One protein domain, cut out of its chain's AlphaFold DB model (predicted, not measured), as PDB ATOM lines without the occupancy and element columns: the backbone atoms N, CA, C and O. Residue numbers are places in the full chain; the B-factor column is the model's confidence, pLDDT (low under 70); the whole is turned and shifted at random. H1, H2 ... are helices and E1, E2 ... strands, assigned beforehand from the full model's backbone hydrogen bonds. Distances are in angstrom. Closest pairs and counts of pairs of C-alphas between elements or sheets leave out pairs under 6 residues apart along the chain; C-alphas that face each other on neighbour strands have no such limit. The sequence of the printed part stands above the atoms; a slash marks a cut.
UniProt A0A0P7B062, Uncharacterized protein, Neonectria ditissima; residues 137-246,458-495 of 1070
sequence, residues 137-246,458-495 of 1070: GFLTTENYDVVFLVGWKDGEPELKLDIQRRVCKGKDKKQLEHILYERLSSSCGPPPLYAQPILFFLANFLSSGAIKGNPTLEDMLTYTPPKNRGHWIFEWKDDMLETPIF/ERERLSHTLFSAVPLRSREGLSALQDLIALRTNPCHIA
ATOM      1  N   GLY A 137     -12.882   2.492  92.475       50.69
ATOM      2  CA  GLY A 137     -13.587   3.087  93.613       50.69
ATOM      3  C   GLY A 137     -15.094   2.901  93.466       50.69
ATOM      4  O   GLY A 137     -15.764   3.787  92.916       50.69
ATOM      5  N   PHE A 138     -15.569   1.733  93.895       57.59
ATOM      6  CA  PHE A 138     -16.960   1.281  93.896       57.59
ATOM      7  C   PHE A 138     -17.797   1.954  94.991       57.59
ATOM      8  O   PHE A 138     -17.245   2.581  95.887       57.59
ATOM      9  N   LEU A 139     -19.127   1.811  94.951       60.28
ATOM     10  CA  LEU A 139     -20.020   2.330  95.997       60.28
ATOM     11  C   LEU A 139     -20.057   1.392  97.227       60.28
ATOM     12  O   LEU A 139     -21.080   0.772  97.516       60.28
ATOM     13  N   THR A 140     -18.915   1.276  97.909       62.22
ATOM     14  CA  THR A 140     -18.748   0.729  99.273       62.22
ATOM     15  C   THR A 140     -18.598   1.888 100.265       62.22
ATOM     16  O   THR A 140     -18.233   2.996  99.849       62.22
ATOM     17  N   THR A 141     -18.822   1.665 101.567       57.56
ATOM     18  CA  THR A 141     -18.608   2.742 102.559       57.56
ATOM     19  C   THR A 141     -17.119   3.019 102.823       57.56
ATOM     20  O   THR A 141     -16.754   4.105 103.265       57.56
ATOM     21  N   GLU A 142     -16.225   2.095 102.444       58.62
ATOM     22  CA  GLU A 142     -14.773   2.329 102.358       58.62
ATOM     23  C   GLU A 142     -14.434   3.485 101.398       58.62
ATOM     24  O   GLU A 142     -13.622   4.354 101.720       58.62
ATOM     25  N   ASN A 143     -15.101   3.536 100.238       60.09
ATOM     26  CA  ASN A 143     -14.842   4.504  99.166       60.09
ATOM     27  C   ASN A 143     -15.722   5.764  99.222       60.09
ATOM     28  O   ASN A 143     -15.397   6.765  98.567       60.09
ATOM     29  N   TYR A 144     -16.837   5.723  99.953       68.25
ATOM     30  CA  TYR A 144     -17.807   6.809 100.062       68.25
ATOM     31  C   TYR A 144     -18.296   6.938 101.506       68.25
ATOM     32  O   TYR A 144     -18.773   5.970 102.084       68.25
ATOM     33  N   ASP A 145     -18.259   8.143 102.066       76.06
ATOM     34  CA  ASP A 145     -19.012   8.433 103.281       76.06
ATOM     35  C   ASP A 145     -20.497   8.499 102.906       76.06
ATOM     36  O   ASP A 145     -20.906   9.316 102.076       76.06
ATOM     37  N   VAL A 146     -21.290   7.587 103.470       84.69
ATOM     38  CA  VAL A 146     -22.723   7.448 103.190       84.69
ATOM     39  C   VAL A 146     -23.490   7.688 104.484       84.69
ATOM     40  O   VAL A 146     -23.374   6.910 105.431       84.69
ATOM     41  N   VAL A 147     -24.273   8.764 104.528       89.06
ATOM     42  CA  VAL A 147     -25.039   9.169 105.716       89.06
ATOM     43  C   VAL A 147     -26.522   9.042 105.404       89.06
ATOM     44  O   VAL A 147     -27.065   9.822 104.624       89.06
ATOM     45  N   PHE A 148     -27.181   8.062 106.019       92.56
ATOM     46  CA  PHE A 148     -28.626   7.877 105.923       92.56
ATOM     47  C   PHE A 148     -29.290   8.349 107.218       92.56
ATOM     48  O   PHE A 148     -28.848   7.998 108.312       92.56
ATOM     49  N   LEU A 149     -30.327   9.177 107.114       94.25
ATOM     50  CA  LEU A 149     -31.005   9.768 108.269       94.25
ATOM     51  C   LEU A 149     -32.494   9.998 108.008       94.25
ATOM     52  O   LEU A 149     -32.926  10.109 106.861       94.25
ATOM     53  N   VAL A 150     -33.267  10.146 109.081       94.25
ATOM     54  CA  VAL A 150     -34.578  10.806 109.047       94.25
ATOM     55  C   VAL A 150     -34.453  12.198 109.669       94.25
ATOM     56  O   VAL A 150     -33.775  12.376 110.681       94.25
ATOM     57  N   GLY A 151     -35.079  13.204 109.064       92.56
ATOM     58  CA  GLY A 151     -35.104  14.585 109.556       92.56
ATOM     59  C   GLY A 151     -36.475  15.226 109.371       92.56
ATOM     60  O   GLY A 151     -37.276  14.742 108.578       92.56
ATOM     61  N   TRP A 152     -36.755  16.315 110.087       90.38
ATOM     62  CA  TRP A 152     -38.027  17.030 109.930       90.38
ATOM     63  C   TRP A 152     -38.069  17.842 108.622       90.38
ATOM     64  O   TRP A 152     -37.093  18.504 108.254       90.38
ATOM     65  N   LYS A 153     -39.223  17.833 107.948       87.56
ATOM     66  CA  LYS A 153     -39.583  18.726 106.838       87.56
ATOM     67  C   LYS A 153     -41.068  19.068 106.937       87.56
ATOM     68  O   LYS A 153     -41.915  18.189 106.860       87.56
ATOM     69  N   ASP A 154     -41.366  20.353 107.110       86.25
ATOM     70  CA  ASP A 154     -42.731  20.905 107.160       86.25
ATOM     71  C   ASP A 154     -43.649  20.222 108.198       86.25
ATOM     72  O   ASP A 154     -44.832  20.014 107.956       86.25
ATOM     73  N   GLY A 155     -43.084  19.850 109.354       86.00
ATOM     74  CA  GLY A 155     -43.784  19.148 110.441       86.00
ATOM     75  C   GLY A 155     -43.737  17.616 110.366       86.00
ATOM     76  O   GLY A 155     -44.043  16.962 111.354       86.00
ATOM     77  N   GLU A 156     -43.287  17.047 109.247       88.38
ATOM     78  CA  GLU A 156     -43.308  15.605 108.966       88.38
ATOM     79  C   GLU A 156     -41.896  14.984 108.933       88.38
ATOM     80  O   GLU A 156     -40.923  15.686 108.628       88.38
ATOM     81  N   PRO A 157     -41.736  13.674 109.206       90.75
ATOM     82  CA  PRO A 157     -40.472  12.972 109.003       90.75
ATOM     83  C   PRO A 157     -40.170  12.766 107.507       90.75
ATOM     84  O   PRO A 157     -41.048  12.463 106.699       90.75
ATOM     85  N   GLU A 158     -38.897  12.902 107.141       91.75
ATOM     86  CA  GLU A 158     -38.383  12.731 105.780       91.75
ATOM     87  C   GLU A 158     -37.052  11.963 105.791       91.75
ATOM     88  O   GLU A 158     -36.095  12.391 106.443       91.75
ATOM     89  N   LEU A 159     -36.973  10.863 105.033       94.12
ATOM     90  CA  LEU A 159     -35.735  10.110 104.808       94.12
ATOM     91  C   LEU A 159     -34.790  10.863 103.856       94.12
ATOM     92  O   LEU A 159     -35.206  11.378 102.814       94.12
ATOM     93  N   LYS A 160     -33.501  10.911 104.210       94.12
ATOM     94  CA  LYS A 160     -32.436  11.609 103.469       94.12
ATOM     95  C   LYS A 160     -31.178  10.759 103.431       94.12
ATOM     96  O   LYS A 160     -30.820  10.130 104.424       94.12
ATOM     97  N   LEU A 161     -30.510  10.767 102.287       92.69
ATOM     98  CA  LEU A 161     -29.294  10.009 102.025       92.69
ATOM     99  C   LEU A 161     -28.261  10.942 101.399       92.69
ATOM    100  O   LEU A 161     -28.466  11.408 100.282       92.69
ATOM    101  N   ASP A 162     -27.160  11.204 102.094       89.31
ATOM    102  CA  ASP A 162     -25.994  11.863 101.505       89.31
ATOM    103  C   ASP A 162     -24.912  10.843 101.132       89.31
ATOM    104  O   ASP A 162     -24.760   9.802 101.777       89.31
ATOM    105  N   ILE A 163     -24.189  11.144 100.053       83.81
ATOM    106  CA  ILE A 163     -23.168  10.296  99.441       83.81
ATOM    107  C   ILE A 163     -21.979  11.183  99.046       83.81
ATOM    108  O   ILE A 163     -21.995  11.848  98.006       83.81
ATOM    109  N   GLN A 164     -20.913  11.152  99.848       76.94
ATOM    110  CA  GLN A 164     -19.666  11.880  99.609       76.94
ATOM    111  C   GLN A 164     -18.549  10.903  99.210       76.94
ATOM    112  O   GLN A 164     -18.268   9.929  99.897       76.94
ATOM    113  N   ARG A 165     -17.858  11.150  98.091       71.12
ATOM    114  CA  ARG A 165     -16.818  10.241  97.570       71.12
ATOM    115  C   ARG A 165     -15.437  10.488  98.193       71.12
ATOM    116  O   ARG A 165     -14.760  11.425  97.766       71.12
ATOM    117  N   ARG A 166     -14.947   9.585  99.058       64.31
ATOM    118  CA  ARG A 166     -13.669   9.724  99.798       64.31
ATOM    119  C   ARG A 166     -12.429   9.966  98.938       64.31
ATOM    120  O   ARG A 166     -11.474  10.578  99.415       64.31
ATOM    121  N   VAL A 167     -12.409   9.519  97.678       59.56
ATOM    122  CA  VAL A 167     -11.294   9.801  96.754       59.56
ATOM    123  C   VAL A 167     -11.780  10.180  95.350       59.56
ATOM    124  O   VAL A 167     -12.189   9.330  94.553       59.56
ATOM    125  N   CYS A 168     -11.649  11.466  95.008       56.56
ATOM    126  CA  CYS A 168     -11.937  12.016  93.679       56.56
ATOM    127  C   CYS A 168     -10.665  12.217  92.834       56.56
ATOM    128  O   CYS A 168      -9.587  12.543  93.332       56.56
ATOM    129  N   LYS A 169     -10.775  12.047  91.510       52.03
ATOM    130  CA  LYS A 169      -9.634  12.126  90.581       52.03
ATOM    131  C   LYS A 169      -9.192  13.578  90.349       52.03
ATOM    132  O   LYS A 169      -9.702  14.245  89.455       52.03
ATOM    133  N   GLY A 170      -8.195  14.030  91.110       50.56
ATOM    134  CA  GLY A 170      -7.639  15.387  91.009       50.56
ATOM    135  C   GLY A 170      -8.314  16.414  91.925       50.56
ATOM    136  O   GLY A 170      -8.314  17.599  91.603       50.56
ATOM    137  N   LYS A 171      -8.892  15.960  93.045       54.88
ATOM    138  CA  LYS A 171      -9.313  16.814  94.160       54.88
ATOM    139  C   LYS A 171      -8.644  16.317  95.436       54.88
ATOM    140  O   LYS A 171      -8.985  15.242  95.918       54.88
ATOM    141  N   ASP A 172      -7.742  17.125  95.981       44.47
ATOM    142  CA  ASP A 172      -6.945  16.747  97.155       44.47
ATOM    143  C   ASP A 172      -7.528  17.311  98.470       44.47
ATOM    144  O   ASP A 172      -7.099  16.928  99.554       44.47
ATOM    145  N   LYS A 173      -8.516  18.221  98.386       52.38
ATOM    146  CA  LYS A 173      -9.302  18.780  99.506       52.38
ATOM    147  C   LYS A 173     -10.725  19.120  99.038       52.38
ATOM    148  O   LYS A 173     -10.893  19.504  97.883       52.38
ATOM    149  N   LYS A 174     -11.703  19.031  99.953       58.06
ATOM    150  CA  LYS A 174     -13.155  19.261  99.757       58.06
ATOM    151  C   LYS A 174     -13.765  18.471  98.587       58.06
ATOM    152  O   LYS A 174     -13.710  18.870  97.421       58.06
ATOM    153  N   GLN A 175     -14.371  17.338  98.928       64.81
ATOM    154  CA  GLN A 175     -15.240  16.581  98.026       64.81
ATOM    155  C   GLN A 175     -16.585  17.307  97.868       64.81
ATOM    156  O   GLN A 175     -16.756  18.411  98.384       64.81
ATOM    157  N   LEU A 176     -17.494  16.746  97.071       65.25
ATOM    158  CA  LEU A 176     -18.839  17.288  96.903       65.25
ATOM    159  C   LEU A 176     -19.851  16.247  97.370       65.25
ATOM    160  O   LEU A 176     -19.827  15.111  96.898       65.25
ATOM    161  N   GLU A 177     -20.692  16.673  98.306       70.19
ATOM    162  CA  GLU A 177     -21.873  15.967  98.801       70.19
ATOM    163  C   GLU A 177     -23.002  15.989  97.755       70.19
ATOM    164  O   GLU A 177     -23.134  16.947  96.978       70.19
ATOM    165  N   HIS A 178     -23.835  14.950  97.754       76.88
ATOM    166  CA  HIS A 178     -24.966  14.778  96.843       76.88
ATOM    167  C   HIS A 178     -26.165  14.215  97.615       76.88
ATOM    168  O   HIS A 178     -26.442  13.018  97.588       76.88
ATOM    169  N   ILE A 179     -26.892  15.115  98.281       85.88
ATOM    170  CA  ILE A 179     -28.048  14.781  99.114       85.88
ATOM    171  C   ILE A 179     -29.241  14.355  98.245       85.88
ATOM    172  O   ILE A 179     -29.745  15.125  97.423       85.88
ATOM    173  N   LEU A 180     -29.722  13.140  98.488       90.56
ATOM    174  CA  LEU A 180     -30.984  12.579  98.017       90.56
ATOM    175  C   LEU A 180     -32.016  12.631  99.156       90.56
ATOM    176  O   LEU A 180     -31.657  12.546 100.331       90.56
ATOM    177  N   TYR A 181     -33.298  12.777  98.825       91.12
ATOM    178  CA  TYR A 181     -34.366  12.968  99.811       91.12
ATOM    179  C   TYR A 181     -35.707  12.410  99.321       91.12
ATOM    180  O   TYR A 181     -35.939  12.275  98.120       91.12
ATOM    181  N   GLU A 182     -36.564  12.046 100.272       90.81
ATOM    182  CA  GLU A 182     -37.833  11.349 100.045       90.81
ATOM    183  C   GLU A 182     -38.953  12.258  99.500       90.81
ATOM    184  O   GLU A 182     -39.702  11.837  98.615       90.81
ATOM    185  N   ARG A 183     -39.107  13.500  99.987       86.38
ATOM    186  CA  ARG A 183     -40.281  14.336  99.662       86.38
ATOM    187  C   ARG A 183     -40.045  15.185  98.410       86.38
ATOM    188  O   ARG A 183     -39.957  16.409  98.460       86.38
ATOM    189  N   LEU A 184     -39.991  14.519  97.257       81.44
ATOM    190  CA  LEU A 184     -40.059  15.171  95.947       81.44
ATOM    191  C   LEU A 184     -41.491  15.651  95.660       81.44
ATOM    192  O   LEU A 184     -42.350  14.860  95.274       81.44
ATOM    193  N   SER A 185     -41.734  16.952  95.829       67.94
ATOM    194  CA  SER A 185     -43.005  17.618  95.519       67.94
ATOM    195  C   SER A 185     -42.820  18.705  94.456       67.94
ATOM    196  O   SER A 185     -42.017  19.618  94.645       67.94
ATOM    197  N   SER A 186     -43.601  18.645  93.377       67.00
ATOM    198  CA  SER A 186     -43.725  19.713  92.377       67.00
ATOM    199  C   SER A 186     -45.142  20.299  92.367       67.00
ATOM    200  O   SER A 186     -46.053  19.738  92.979       67.00
ATOM    201  N   SER A 187     -45.362  21.377  91.608       66.12
ATOM    202  CA  SER A 187     -46.708  21.890  91.292       66.12
ATOM    203  C   SER A 187     -47.606  20.864  90.587       66.12
ATOM    204  O   SER A 187     -48.823  21.012  90.601       66.12
ATOM    205  N   CYS A 188     -47.015  19.824  89.994       64.31
ATOM    206  CA  CYS A 188     -47.697  18.731  89.302       64.31
ATOM    207  C   CYS A 188     -47.744  17.436  90.144       64.31
ATOM    208  O   CYS A 188     -48.016  16.367  89.606       64.31
ATOM    209  N   GLY A 189     -47.452  17.514  91.450       80.06
ATOM    210  CA  GLY A 189     -47.397  16.360  92.353       80.06
ATOM    211  C   GLY A 189     -46.008  15.703  92.454       80.06
ATOM    212  O   GLY A 189     -44.997  16.326  92.099       80.06
ATOM    213  N   PRO A 190     -45.927  14.478  93.005       86.62
ATOM    214  CA  PRO A 190     -44.694  13.695  93.083       86.62
ATOM    215  C   PRO A 190     -44.366  13.008  91.743       86.62
ATOM    216  O   PRO A 190     -45.263  12.771  90.932       86.62
ATOM    217  N   PRO A 191     -43.095  12.647  91.492       88.38
ATOM    218  CA  PRO A 191     -42.723  11.876  90.308       88.38
ATOM    219  C   PRO A 191     -43.197  10.411  90.403       88.38
ATOM    220  O   PRO A 191     -43.483   9.930  91.503       88.38
ATOM    221  N   PRO A 192     -43.212   9.664  89.282       91.94
ATOM    222  CA  PRO A 192     -43.349   8.208  89.290       91.94
ATOM    223  C   PRO A 192     -42.350   7.523  90.229       91.94
ATOM    224  O   PRO A 192     -41.194   7.946  90.329       91.94
ATOM    225  N   LEU A 193     -42.761   6.427  90.869       92.25
ATOM    226  CA  LEU A 193     -41.926   5.697  91.831       92.25
ATOM    227  C   LEU A 193     -40.582   5.212  91.245       92.25
ATOM    228  O   LEU A 193     -39.582   5.238  91.957       92.25
ATOM    229  N   TYR A 194     -40.477   4.886  89.949       89.44
ATOM    230  CA  TYR A 194     -39.179   4.564  89.320       89.44
ATOM    231  C   TYR A 194     -38.157   5.719  89.363       89.44
ATOM    232  O   TYR A 194     -36.964   5.489  89.160       89.44
ATOM    233  N   ALA A 195     -38.606   6.956  89.592       88.56
ATOM    234  CA  ALA A 195     -37.776   8.152  89.701       88.56
ATOM    235  C   ALA A 195     -37.594   8.634  91.156       88.56
ATOM    236  O   ALA A 195     -36.935   9.651  91.379       88.56
ATOM    237  N   GLN A 196     -38.130   7.917  92.154       90.06
ATOM    238  CA  GLN A 196     -37.885   8.203  93.570       90.06
ATOM    239  C   GLN A 196     -36.451   7.798  93.964       90.06
ATOM    240  O   GLN A 196     -36.131   6.607  93.965       90.06
ATOM    241  N   PRO A 197     -35.564   8.745  94.333       86.88
ATOM    242  CA  PRO A 197     -34.148   8.452  94.542       86.88
ATOM    243  C   PRO A 197     -33.888   7.610  95.795       86.88
ATOM    244  O   PRO A 197     -32.867   6.935  95.855       86.88
ATOM    245  N   ILE A 198     -34.795   7.617  96.777       91.69
ATOM    246  CA  ILE A 198     -34.667   6.808  97.999       91.69
ATOM    247  C   ILE A 198     -35.147   5.361  97.789       91.69
ATOM    248  O   ILE A 198     -34.614   4.467  98.440       91.69
ATOM    249  N   LEU A 199     -36.077   5.097  96.856       92.62
ATOM    250  CA  LEU A 199     -36.749   3.796  96.678       92.62
ATOM    251  C   LEU A 199     -35.762   2.616  96.601       92.62
ATOM    252  O   LEU A 199     -35.818   1.688  97.408       92.62
ATOM    253  N   PHE A 200     -34.832   2.669  95.645       91.00
ATOM    254  CA  PHE A 200     -33.892   1.574  95.393       91.00
ATOM    255  C   PHE A 200     -32.804   1.455  96.468       91.00
ATOM    256  O   PHE A 200     -32.349   0.350  96.749       91.00
ATOM    257  N   PHE A 201     -32.408   2.565  97.099       91.25
ATOM    258  CA  PHE A 201     -31.454   2.536  98.209       91.25
ATOM    259  C   PHE A 201     -32.082   1.938  99.471       91.25
ATOM    260  O   PHE A 201     -31.482   1.059 100.080       91.25
ATOM    261  N   LEU A 202     -33.311   2.330  99.818       92.88
ATOM    262  CA  LEU A 202     -34.041   1.788 100.965       92.88
ATOM    263  C   LEU A 202     -34.306   0.283 100.804       92.88
ATOM    264  O   LEU A 202     -34.009  -0.487 101.716       92.88
ATOM    265  N   ALA A 203     -34.762  -0.153  99.623       93.00
ATOM    266  CA  ALA A 203     -34.887  -1.577  99.308       93.00
ATOM    267  C   ALA A 203     -33.535  -2.314  99.395       93.00
ATOM    268  O   ALA A 203     -33.474  -3.426  99.922       93.00
ATOM    269  N   ASN A 204     -32.438  -1.693  98.935       89.50
ATOM    270  CA  ASN A 204     -31.103  -2.281  99.034       89.50
ATOM    271  C   ASN A 204     -30.628  -2.441 100.488       89.50
ATOM    272  O   ASN A 204     -30.109  -3.508 100.811       89.50
ATOM    273  N   PHE A 205     -30.791  -1.415 101.334       90.62
ATOM    274  CA  PHE A 205     -30.344  -1.413 102.733       90.62
ATOM    275  C   PHE A 205     -31.146  -2.382 103.606       90.62
ATOM    276  O   PHE A 205     -30.572  -3.053 104.464       90.62
ATOM    277  N   LEU A 206     -32.463  -2.465 103.386       92.38
ATOM    278  CA  LEU A 206     -33.345  -3.354 104.140       92.38
ATOM    279  C   LEU A 206     -33.114  -4.818 103.775       92.38
ATOM    280  O   LEU A 206     -32.902  -5.640 104.661       92.38
ATOM    281  N   SER A 207     -33.078  -5.157 102.481       89.38
ATOM    282  CA  SER A 207     -32.945  -6.561 102.071       89.38
ATOM    283  C   SER A 207     -31.543  -7.154 102.298       89.38
ATOM    284  O   SER A 207     -31.387  -8.364 102.154       89.38
ATOM    285  N   SER A 208     -30.526  -6.338 102.601       87.44
ATOM    286  CA  SER A 208     -29.213  -6.813 103.066       87.44
ATOM    287  C   SER A 208     -29.026  -6.689 104.582       87.44
ATOM    288  O   SER A 208     -27.970  -7.052 105.093       87.44
ATOM    289  N   GLY A 209     -30.014  -6.153 105.310       90.00
ATOM    290  CA  GLY A 209     -29.900  -5.880 106.741       90.00
ATOM    291  C   GLY A 209     -28.726  -4.956 107.085       90.00
ATOM    292  O   GLY A 209     -28.059  -5.181 108.090       90.00
ATOM    293  N   ALA A 210     -28.424  -3.952 106.254       89.50
ATOM    294  CA  ALA A 210     -27.230  -3.111 106.411       89.50
ATOM    295  C   ALA A 210     -27.261  -2.196 107.652       89.50
ATOM    296  O   ALA A 210     -26.212  -1.756 108.123       89.50
ATOM    297  N   ILE A 211     -28.452  -1.889 108.170       91.06
ATOM    298  CA  ILE A 211     -28.672  -0.954 109.281       91.06
ATOM    299  C   ILE A 211     -28.629  -1.712 110.619       91.06
ATOM    300  O   ILE A 211     -29.229  -2.784 110.758       91.06
ATOM    301  N   LYS A 212     -27.935  -1.162 111.628       90.81
ATOM    302  CA  LYS A 212     -27.887  -1.734 112.986       90.81
ATOM    303  C   LYS A 212     -29.298  -1.876 113.566       90.81
ATOM    304  O   LYS A 212     -30.154  -1.018 113.378       90.81
ATOM    305  N   GLY A 213     -29.532  -2.980 114.271       91.50
ATOM    306  CA  GLY A 213     -30.849  -3.348 114.801       91.50
ATOM    307  C   GLY A 213     -31.759  -4.101 113.821       91.50
ATOM    308  O   GLY A 213     -32.733  -4.683 114.276       91.50
ATOM    309  N   ASN A 214     -31.424  -4.169 112.523       89.38
ATOM    310  CA  ASN A 214     -32.262  -4.770 111.471       89.38
ATOM    311  C   ASN A 214     -33.706  -4.206 111.433       89.38
ATOM    312  O   ASN A 214     -34.653  -4.989 111.525       89.38
ATOM    313  N   PRO A 215     -33.904  -2.876 111.316       94.12
ATOM    314  CA  PRO A 215     -35.244  -2.303 111.217       94.12
ATOM    315  C   PRO A 215     -36.005  -2.895 110.025       94.12
ATOM    316  O   PRO A 215     -35.446  -3.072 108.941       94.12
ATOM    317  N   THR A 216     -37.290  -3.175 110.217       92.94
ATOM    318  CA  THR A 216     -38.205  -3.551 109.138       92.94
ATOM    319  C   THR A 216     -38.577  -2.335 108.284       92.94
ATOM    320  O   THR A 216     -38.277  -1.185 108.616       92.94
ATOM    321  N   LEU A 217     -39.291  -2.566 107.177       92.44
ATOM    322  CA  LEU A 217     -39.893  -1.478 106.405       92.44
ATOM    323  C   LEU A 217     -40.872  -0.638 107.252       92.44
ATOM    324  O   LEU A 217     -40.948   0.571 107.063       92.44
ATOM    325  N   GLU A 218     -41.589  -1.250 108.197       90.81
ATOM    326  CA  GLU A 218     -42.565  -0.560 109.050       90.81
ATOM    327  C   GLU A 218     -41.866   0.289 110.130       90.81
ATOM    328  O   GLU A 218     -42.246   1.443 110.353       90.81
ATOM    329  N   ASP A 219     -40.761  -0.205 110.701       91.44
ATOM    330  CA  ASP A 219     -39.892   0.585 111.590       91.44
ATOM    331  C   ASP A 219     -39.332   1.815 110.854       91.44
ATOM    332  O   ASP A 219     -39.442   2.947 111.330       91.44
ATOM    333  N   MET A 220     -38.814   1.623 109.632       91.12
ATOM    334  CA  MET A 220     -38.246   2.701 108.808       91.12
ATOM    335  C   MET A 220     -39.210   3.861 108.522       91.12
ATOM    336  O   MET A 220     -38.761   4.984 108.282       91.12
ATOM    337  N   LEU A 221     -40.518   3.604 108.540       83.75
ATOM    338  CA  LEU A 221     -41.558   4.605 108.297       83.75
ATOM    339  C   LEU A 221     -42.009   5.303 109.587       83.75
ATOM    340  O   LEU A 221     -42.415   6.466 109.530       83.75
ATOM    341  N   THR A 222     -41.924   4.616 110.729       89.19
ATOM    342  CA  THR A 222     -42.361   5.121 112.041       89.19
ATOM    343  C   THR A 222     -41.280   5.898 112.797       89.19
ATOM    344  O   THR A 222     -41.623   6.684 113.681       89.19
ATOM    345  N   TYR A 223     -39.994   5.771 112.439       90.88
ATOM    346  CA  TYR A 223     -38.943   6.614 113.020       90.88
ATOM    347  C   TYR A 223     -39.196   8.111 112.780       90.88
ATOM    348  O   TYR A 223     -39.171   8.610 111.654       90.88
ATOM    349  N   THR A 224     -39.341   8.853 113.877       90.62
ATOM    350  CA  THR A 224     -39.373  10.321 113.908       90.62
ATOM    351  C   THR A 224     -38.122  10.875 114.596       90.62
ATOM    352  O   THR A 224     -37.684  10.291 115.594       90.62
ATOM    353  N   PRO A 225     -37.557  12.014 114.156       90.88
ATOM    354  CA  PRO A 225     -36.404  12.609 114.827       90.88
ATOM    355  C   PRO A 225     -36.710  13.015 116.285       90.88
ATOM    356  O   PRO A 225     -37.796  13.542 116.553       90.88
ATOM    357  N   PRO A 226     -35.775  12.823 117.239       85.50
ATOM    358  CA  PRO A 226     -35.987  13.161 118.646       85.50
ATOM    359  C   PRO A 226     -36.391  14.625 118.868       85.50
ATOM    360  O   PRO A 226     -35.873  15.533 118.224       85.50
ATOM    361  N   LYS A 227     -37.241  14.902 119.866       77.75
ATOM    362  CA  LYS A 227     -37.700  16.278 120.172       77.75
ATOM    363  C   LYS A 227     -36.564  17.275 120.477       77.75
ATOM    364  O   LYS A 227     -36.776  18.478 120.391       77.75
ATOM    365  N   ASN A 228     -35.372  16.787 120.828       81.75
ATOM    366  CA  ASN A 228     -34.160  17.570 121.093       81.75
ATOM    367  C   ASN A 228     -33.095  17.501 119.972       81.75
ATOM    368  O   ASN A 228     -32.024  18.085 120.127       81.75
ATOM    369  N   ARG A 229     -33.349  16.795 118.859       79.38
ATOM    370  CA  ARG A 229     -32.454  16.700 117.692       79.38
ATOM    371  C   ARG A 229     -33.271  16.666 116.401       79.38
ATOM    372  O   ARG A 229     -33.989  15.711 116.144       79.38
ATOM    373  N   GLY A 230     -33.092  17.662 115.531       87.12
ATOM    374  CA  GLY A 230     -33.844  17.778 114.269       87.12
ATOM    375  C   GLY A 230     -33.644  16.645 113.242       87.12
ATOM    376  O   GLY A 230     -34.253  16.689 112.174       87.12
ATOM    377  N   HIS A 231     -32.796  15.658 113.546       92.25
ATOM    378  CA  HIS A 231     -32.533  14.463 112.749       92.25
ATOM    379  C   HIS A 231     -32.165  13.255 113.637       92.25
ATOM    380  O   HIS A 231     -31.703  13.416 114.769       92.25
ATOM    381  N   TRP A 232     -32.306  12.049 113.085       92.50
ATOM    382  CA  TRP A 232     -31.797  10.774 113.604       92.50
ATOM    383  C   TRP A 232     -30.984  10.112 112.484       92.50
ATOM    384  O   TRP A 232     -31.528   9.866 111.411       92.50
ATOM    385  N   ILE A 233     -29.691   9.845 112.713       92.50
ATOM    386  CA  ILE A 233     -28.808   9.154 111.751       92.50
ATOM    387  C   ILE A 233     -28.869   7.643 111.993       92.50
ATOM    388  O   ILE A 233     -28.752   7.201 113.135       92.50
ATOM    389  N   PHE A 234     -29.045   6.859 110.933       92.19
ATOM    390  CA  PHE A 234     -29.009   5.400 110.987       92.19
ATOM    391  C   PHE A 234     -27.557   4.905 110.958       92.19
ATOM    392  O   PHE A 234     -26.784   5.293 110.084       92.19
ATOM    393  N   GLU A 235     -27.177   4.047 111.907       90.19
ATOM    394  CA  GLU A 235     -25.855   3.413 111.913       90.19
ATOM    395  C   GLU A 235     -25.828   2.183 110.994       90.19
ATOM    396  O   GLU A 235     -26.717   1.332 111.053       90.19
ATOM    397  N   TRP A 236     -24.775   2.059 110.188       88.94
ATOM    398  CA  TRP A 236     -24.460   0.845 109.428       88.94
ATOM    399  C   TRP A 236     -23.834  -0.207 110.337       88.94
ATOM    400  O   TRP A 236     -23.072   0.153 111.232       88.94
ATOM    401  N   LYS A 237     -24.113  -1.494 110.118       87.69
ATOM    402  CA  LYS A 237     -23.373  -2.558 110.809       87.69
ATOM    403  C   LYS A 237     -21.910  -2.590 110.365       87.69
ATOM    404  O   LYS A 237     -21.599  -2.298 109.211       87.69
ATOM    405  N   ASP A 238     -21.041  -3.006 111.277       84.69
ATOM    406  CA  ASP A 238     -19.591  -2.939 111.100       84.69
ATOM    407  C   ASP A 238     -19.082  -3.956 110.045       84.69
ATOM    408  O   ASP A 238     -18.140  -3.664 109.310       84.69
ATOM    409  N   ASP A 239     -19.757  -5.103 109.895       82.12
ATOM    410  CA  ASP A 239     -19.523  -6.121 108.853       82.12
ATOM    411  C   ASP A 239     -19.960  -5.668 107.446       82.12
ATOM    412  O   ASP A 239     -19.414  -6.116 106.437       82.12
ATOM    413  N   MET A 240     -20.907  -4.732 107.372       81.56
ATOM    414  CA  MET A 240     -21.499  -4.244 106.124       81.56
ATOM    415  C   MET A 240     -20.767  -3.032 105.524       81.56
ATOM    416  O   MET A 240     -21.114  -2.595 104.427       81.56
ATOM    417  N   LEU A 241     -19.746  -2.489 106.200       76.25
ATOM    418  CA  LEU A 241     -19.024  -1.287 105.758       76.25
ATOM    419  C   LEU A 241     -18.262  -1.495 104.436       76.25
ATOM    420  O   LEU A 241     -18.286  -0.629 103.550       76.25
ATOM    421  N   GLU A 242     -17.633  -2.659 104.286       73.38
ATOM    422  CA  GLU A 242     -16.889  -3.053 103.082       73.38
ATOM    423  C   GLU A 242     -17.802  -3.639 101.988       73.38
ATOM    424  O   GLU A 242     -17.406  -3.744 100.826       73.38
ATOM    425  N   THR A 243     -19.048  -3.992 102.327       77.94
ATOM    426  CA  THR A 243     -20.008  -4.565 101.374       77.94
ATOM    427  C   THR A 243     -20.466  -3.522 100.338       77.94
ATOM    428  O   THR A 243     -20.779  -2.379 100.689       77.94
ATOM    429  N   PRO A 244     -20.557  -3.874  99.042       80.06
ATOM    430  CA  PRO A 244     -21.073  -2.964  98.020       80.06
ATOM    431  C   PRO A 244     -22.570  -2.675  98.201       80.06
ATOM    432  O   PRO A 244     -23.377  -3.592  98.311       80.06
ATOM    433  N   ILE A 245     -22.976  -1.402  98.114       79.94
ATOM    434  CA  ILE A 245     -24.406  -1.017  98.120       79.94
ATOM    435  C   ILE A 245     -25.118  -1.533  96.854       79.94
ATOM    436  O   ILE A 245     -26.289  -1.914  96.892       79.94
ATOM    437  N   PHE A 246     -24.389  -1.582  95.735       80.62
ATOM    438  CA  PHE A 246     -24.790  -2.260  94.503       80.62
ATOM    439  C   PHE A 246     -23.759  -3.353  94.171       80.62
ATOM    440  O   PHE A 246     -22.801  -3.082  93.433       80.62
ATOM    441  N   GLU A 458     -44.377 -10.495  91.625       87.94
ATOM    442  CA  GLU A 458     -43.632  -9.351  92.161       87.94
ATOM    443  C   GLU A 458     -43.213  -8.373  91.041       87.94
ATOM    444  O   GLU A 458     -43.317  -7.157  91.193       87.94
ATOM    445  N   ARG A 459     -42.787  -8.882  89.870       87.94
ATOM    446  CA  ARG A 459     -42.454  -8.045  88.696       87.94
ATOM    447  C   ARG A 459     -43.695  -7.610  87.916       87.94
ATOM    448  O   ARG A 459     -43.676  -6.528  87.343       87.94
ATOM    449  N   GLU A 460     -44.760  -8.408  87.917       87.06
ATOM    450  CA  GLU A 460     -46.076  -8.030  87.389       87.06
ATOM    451  C   GLU A 460     -46.610  -6.794  88.125       87.06
ATOM    452  O   GLU A 460     -46.851  -5.771  87.485       87.06
ATOM    453  N   ARG A 461     -46.671  -6.824  89.468       90.31
ATOM    454  CA  ARG A 461     -47.039  -5.653  90.284       90.31
ATOM    455  C   ARG A 461     -46.135  -4.455  90.010       90.31
ATOM    456  O   ARG A 461     -46.646  -3.383  89.690       90.31
ATOM    457  N   LEU A 462     -44.811  -4.637  90.050       92.94
ATOM    458  CA  LEU A 462     -43.853  -3.558  89.774       92.94
ATOM    459  C   LEU A 462     -43.986  -2.966  88.362       92.94
ATOM    460  O   LEU A 462     -43.721  -1.777  88.191       92.94
ATOM    461  N   SER A 463     -44.443  -3.734  87.365       87.00
ATOM    462  CA  SER A 463     -44.700  -3.221  86.008       87.00
ATOM    463  C   SER A 463     -45.868  -2.226  85.929       87.00
ATOM    464  O   SER A 463     -46.008  -1.536  84.920       87.00
ATOM    465  N   HIS A 464     -46.650  -2.094  87.009       88.12
ATOM    466  CA  HIS A 464     -47.683  -1.074  87.184       88.12
ATOM    467  C   HIS A 464     -47.331  -0.071  88.298       88.12
ATOM    468  O   HIS A 464     -47.385   1.136  88.064       88.12
ATOM    469  N   THR A 465     -46.934  -0.535  89.491       93.81
ATOM    470  CA  THR A 465     -46.714   0.351  90.652       93.81
ATOM    471  C   THR A 465     -45.540   1.304  90.453       93.81
ATOM    472  O   THR A 465     -45.646   2.468  90.827       93.81
ATOM    473  N   LEU A 466     -44.453   0.892  89.786       93.50
ATOM    474  CA  LEU A 466     -43.303   1.777  89.545       93.50
ATOM    475  C   LEU A 466     -43.649   3.018  88.701       93.50
ATOM    476  O   LEU A 466     -42.941   4.021  88.785       93.50
ATOM    477  N   PHE A 467     -44.728   2.976  87.916       89.88
ATOM    478  CA  PHE A 467     -45.203   4.100  87.101       89.88
ATOM    479  C   PHE A 467     -46.165   5.035  87.835       89.88
ATOM    480  O   PHE A 467     -46.424   6.138  87.359       89.88
ATOM    481  N   SER A 468     -46.680   4.634  89.000       91.44
ATOM    482  CA  SER A 468     -47.595   5.461  89.784       91.44
ATOM    483  C   SER A 468     -46.887   6.727  90.283       91.44
ATOM    484  O   SER A 468     -45.869   6.652  90.972       91.44
ATOM    485  N   ALA A 469     -47.433   7.894  89.935       92.19
ATOM    486  CA  ALA A 469     -46.971   9.206  90.388       92.19
ATOM    487  C   ALA A 469     -47.501   9.496  91.802       92.19
ATOM    488  O   ALA A 469     -48.477  10.222  91.990       92.19
ATOM    489  N   VAL A 470     -46.890   8.854  92.802       91.38
ATOM    490  CA  VAL A 470     -47.352   8.841  94.199       91.38
ATOM    491  C   VAL A 470     -46.181   8.988  95.188       91.38
ATOM    492  O   VAL A 470     -45.044   8.657  94.848       91.38
ATOM    493  N   PRO A 471     -46.411   9.468  96.428       90.62
ATOM    494  CA  PRO A 471     -45.362   9.544  97.448       90.62
ATOM    495  C   PRO A 471     -44.832   8.157  97.837       90.62
ATOM    496  O   PRO A 471     -45.572   7.176  97.798       90.62
ATOM    497  N   LEU A 472     -43.584   8.072  98.313       90.31
ATOM    498  CA  LEU A 472     -42.965   6.797  98.717       90.31
ATOM    499  C   LEU A 472     -43.744   6.067  99.834       90.31
ATOM    500  O   LEU A 472     -43.777   4.842  99.854       90.31
ATOM    501  N   ARG A 473     -44.419   6.819 100.716       90.81
ATOM    502  CA  ARG A 473     -45.265   6.303 101.815       90.81
ATOM    503  C   ARG A 473     -46.709   5.963 101.409       90.81
ATOM    504  O   ARG A 473     -47.520   5.644 102.272       90.81
ATOM    505  N   SER A 474     -47.058   6.071 100.125       92.62
ATOM    506  CA  SER A 474     -48.351   5.595  99.605       92.62
ATOM    507  C   SER A 474     -48.444   4.070  99.673       92.62
ATOM    508  O   SER A 474     -47.424   3.385  99.687       92.62
ATOM    509  N   ARG A 475     -49.661   3.513  99.643       94.94
ATOM    510  CA  ARG A 475     -49.883   2.058  99.608       94.94
ATOM    511  C   ARG A 475     -49.121   1.393  98.452       94.94
ATOM    512  O   ARG A 475     -48.561   0.313  98.611       94.94
ATOM    513  N   GLU A 476     -49.080   2.060  97.310       95.31
ATOM    514  CA  GLU A 476     -48.427   1.622  96.080       95.31
ATOM    515  C   GLU A 476     -46.895   1.716  96.204       95.31
ATOM    516  O   GLU A 476     -46.190   0.807  95.769       95.31
ATOM    517  N   GLY A 477     -46.381   2.760  96.868       93.50
ATOM    518  CA  GLY A 477     -44.962   2.910  97.216       93.50
ATOM    519  C   GLY A 477     -44.472   1.860  98.212       93.50
ATOM    520  O   GLY A 477     -43.392   1.296  98.031       93.50
ATOM    521  N   LEU A 478     -45.301   1.516  99.201       94.19
ATOM    522  CA  LEU A 478     -45.033   0.424 100.137       94.19
ATOM    523  C   LEU A 478     -45.063  -0.942  99.441       94.19
ATOM    524  O   LEU A 478     -44.142  -1.729  99.644       94.19
ATOM    525  N   SER A 479     -46.037  -1.196  98.556       95.50
ATOM    526  CA  SER A 479     -46.050  -2.406  97.717       95.50
ATOM    527  C   SER A 479     -44.794  -2.491  96.847       95.50
ATOM    528  O   SER A 479     -44.184  -3.551  96.766       95.50
ATOM    529  N   ALA A 480     -44.359  -1.384  96.234       95.50
ATOM    530  CA  ALA A 480     -43.145  -1.360  95.423       95.50
ATOM    531  C   ALA A 480     -41.876  -1.639  96.253       95.50
ATOM    532  O   ALA A 480     -41.000  -2.372  95.795       95.50
ATOM    533  N   LEU A 481     -41.777  -1.116  97.482       95.62
ATOM    534  CA  LEU A 481     -40.689  -1.453  98.410       95.62
ATOM    535  C   LEU A 481     -40.719  -2.934  98.811       95.62
ATOM    536  O   LEU A 481     -39.680  -3.590  98.762       95.62
ATOM    537  N   GLN A 482     -41.891  -3.473  99.155       95.25
ATOM    538  CA  GLN A 482     -42.071  -4.888  99.497       95.25
ATOM    539  C   GLN A 482     -41.685  -5.807  98.328       95.25
ATOM    540  O   GLN A 482     -40.915  -6.745  98.524       95.25
ATOM    541  N   ASP A 483     -42.140  -5.507  97.110       93.69
ATOM    542  CA  ASP A 483     -41.828  -6.284  95.906       93.69
ATOM    543  C   ASP A 483     -40.336  -6.201  95.526       93.69
ATOM    544  O   ASP A 483     -39.737  -7.211  95.150       93.69
ATOM    545  N   LEU A 484     -39.695  -5.034  95.672       92.94
ATOM    546  CA  LEU A 484     -38.251  -4.876  95.444       92.94
ATOM    547  C   LEU A 484     -37.400  -5.609  96.494       92.94
ATOM    548  O   LEU A 484     -36.371  -6.182  96.139       92.94
ATOM    549  N   ILE A 485     -37.819  -5.611  97.764       91.56
ATOM    550  CA  ILE A 485     -37.161  -6.373  98.838       91.56
ATOM    551  C   ILE A 485     -37.324  -7.875  98.577       91.56
ATOM    552  O   ILE A 485     -36.320  -8.584  98.521       91.56
ATOM    553  N   ALA A 486     -38.549  -8.344  98.317       88.44
ATOM    554  CA  ALA A 486     -38.847  -9.746  98.026       88.44
ATOM    555  C   ALA A 486     -38.048 -10.275  96.822       88.44
ATOM    556  O   ALA A 486     -37.509 -11.380  96.863       88.44
ATOM    557  N   LEU A 487     -37.895  -9.471  95.764       86.00
ATOM    558  CA  LEU A 487     -37.074  -9.837  94.607       86.00
ATOM    559  C   LEU A 487     -35.573  -9.956  94.911       86.00
ATOM    560  O   LEU A 487     -34.886 -10.630  94.148       86.00
ATOM    561  N   ARG A 488     -35.062  -9.328  95.980       84.25
ATOM    562  CA  ARG A 488     -33.666  -9.470  96.437       84.25
ATOM    563  C   ARG A 488     -33.477 -10.583  97.474       84.25
ATOM    564  O   ARG A 488     -32.366 -11.094  97.570       84.25
ATOM    565  N   THR A 489     -34.505 -10.939  98.250       82.94
ATOM    566  CA  THR A 489     -34.424 -11.990  99.289       82.94
ATOM    567  C   THR A 489     -34.800 -13.382  98.793       82.94
ATOM    568  O   THR A 489     -34.342 -14.371  99.360       82.94
ATOM    569  N   ASN A 490     -35.656 -13.489  97.774       78.19
ATOM    570  CA  ASN A 490     -36.207 -14.772  97.344       78.19
ATOM    571  C   ASN A 490     -35.269 -15.486  96.346       78.19
ATOM    572  O   ASN A 490     -34.768 -14.843  95.418       78.19
ATOM    573  N   PRO A 491     -35.064 -16.814  96.467       70.88
ATOM    574  CA  PRO A 491     -34.160 -17.562  95.594       70.88
ATOM    575  C   PRO A 491     -34.647 -17.551  94.139       70.88
ATOM    576  O   PRO A 491     -35.794 -17.881  93.839       70.88
ATOM    577  N   CYS A 492     -33.762 -17.188  93.211       70.31
ATOM    578  CA  CYS A 492     -34.117 -16.935  91.813       70.31
ATOM    579  C   CYS A 492     -34.053 -18.165  90.887       70.31
ATOM    580  O   CYS A 492     -34.549 -18.084  89.765       70.31
ATOM    581  N   HIS A 493     -33.516 -19.306  91.333       74.94
ATOM    582  CA  HIS A 493     -33.301 -20.501  90.496       74.94
ATOM    583  C   HIS A 493     -34.566 -21.112  89.863       74.94
ATOM    584  O   HIS A 493     -34.463 -21.846  88.872       74.94
ATOM    585  N   ILE A 494     -35.742 -20.879  90.462       77.44
ATOM    586  CA  ILE A 494     -37.026 -21.402  89.981       77.44
ATOM    587  C   ILE A 494     -38.119 -20.351  90.133       77.44
ATOM    588  O   ILE A 494     -38.358 -19.861  91.233       77.44
ATOM    589  N   ALA A 495     -38.831 -20.059  89.047       83.62
ATOM    590  CA  ALA A 495     -40.031 -19.232  89.094       83.62
ATOM    591  C   ALA A 495     -41.275 -20.127  88.989       83.62
ATOM    592  O   ALA A 495     -41.560 -20.695  87.938       83.62
TER     593      ALA A 495
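Overview. This is residues 137 to 246 and 458 to 495 of the 1070 residues of an uncharacterized protein of Neonectria ditissima (UniProt A0A0P7B062). A long hairpin of two strands, E1 and E2, with the short strand E3 beside E1, makes a small sheet at one side of the domain, and a helical hairpin, H3 and H4, makes the other side, with the helix H1 between the sheet and H4. The short helix H2 grazes the sheet too, the long loop of residues 166 to 198 leads from the sheet to H1 and is tied to E2 by a short pairing, and the tail of residues 490 to 495 sticks out beyond H4. The printed part has 148 residues, with four named helices and three named strands in the order E1, E2, H1, H2, E3, H3, H4; the sheet has the order E2, E1, E3 and is antiparallel throughout. The class is mixed, helices and strands, though under half of the residues, 61 of 148, are in named elements. The whole is compact, with a radius of gyration of the C-alphas of 16.3 A and spans of 47 by 44 by 32 A.

Arrangement. E1, residues 144 to 153, bends by 57 degrees at residue 150. It is the antiparallel neighbour of E2, residues 156 to 165, and the two form a hairpin; N 149 and O 160 are 2.9 A apart and N 158 and O 151 2.8 A, both within hydrogen-bond range. Residues 160 to 161 of E2 also pair, antiparallel, with residues 180 to 181. H1, residues 199 to 207, is on the sheet but only grazes it with residues 201 to 205. H2, residues 217 to 222, is on the sheet and only grazes it with residues 220 to 222. H1 and H2 are close but not clearly touching, the closest C-alphas being those of Leu 206 and Leu 217 at 7.2 A; their tilt of 68 degrees is only just steep. E3, residues 231 to 233, is the edge strand beside E1 and antiparallel to it, with N 150 and O 232 at 2.9 A, within hydrogen-bond range. E2, H1, H2 and E3 form a split strand-helix-strand unit, two strands that run the same way with E1 between them in the sheet, and its crossover is left-handed. H3, residues 458 to 465, and H4, residues 475 to 489, form a helical hairpin; they touch at a shallow tilt of 28 degrees, opposite ways, with the C-alphas of Glu 458 and Asp 483 closest at 5.2 A. H4 touches H1 at a steep tilt of 48 degrees, the same way, with the C-alphas of Ser 207 and Ile 485 closest at 5.3 A. H3 and H1 are apart, and neither H3 nor H4 is on the sheet. Every O i to N i+4 pair is within hydrogen-bond range in H1, H2 and H4, and 3 of 4 in H3.

Along the chain. E1 begins at C-alpha 144, (-17.807, 6.809, 100.062), and is 25.7 A long. E2 is 29.3 A long and ends at C-alpha 165, (-16.818, 10.241, 97.570). H1 measures 12.3 A, H2 9.0 A, E3 6.6 A and H3 10.3 A. H4 is 20.9 A long and ends at C-alpha 489, (-34.424, -11.990, 99.289).

Size, cuts and confidence. The two C-alphas farthest apart, those of Lys 173 and Ala 495, are 50.0 A apart. Residues 247 to 457 are cut out, and C-alphas 246 and 458 are 20.3 A apart across the cut. The link from E2 to H1, 33 residues, is long. The mean pLDDT of the printed part is 83.5; residues 137 to 144, 166 to 176 and 185 to 188 are under 70.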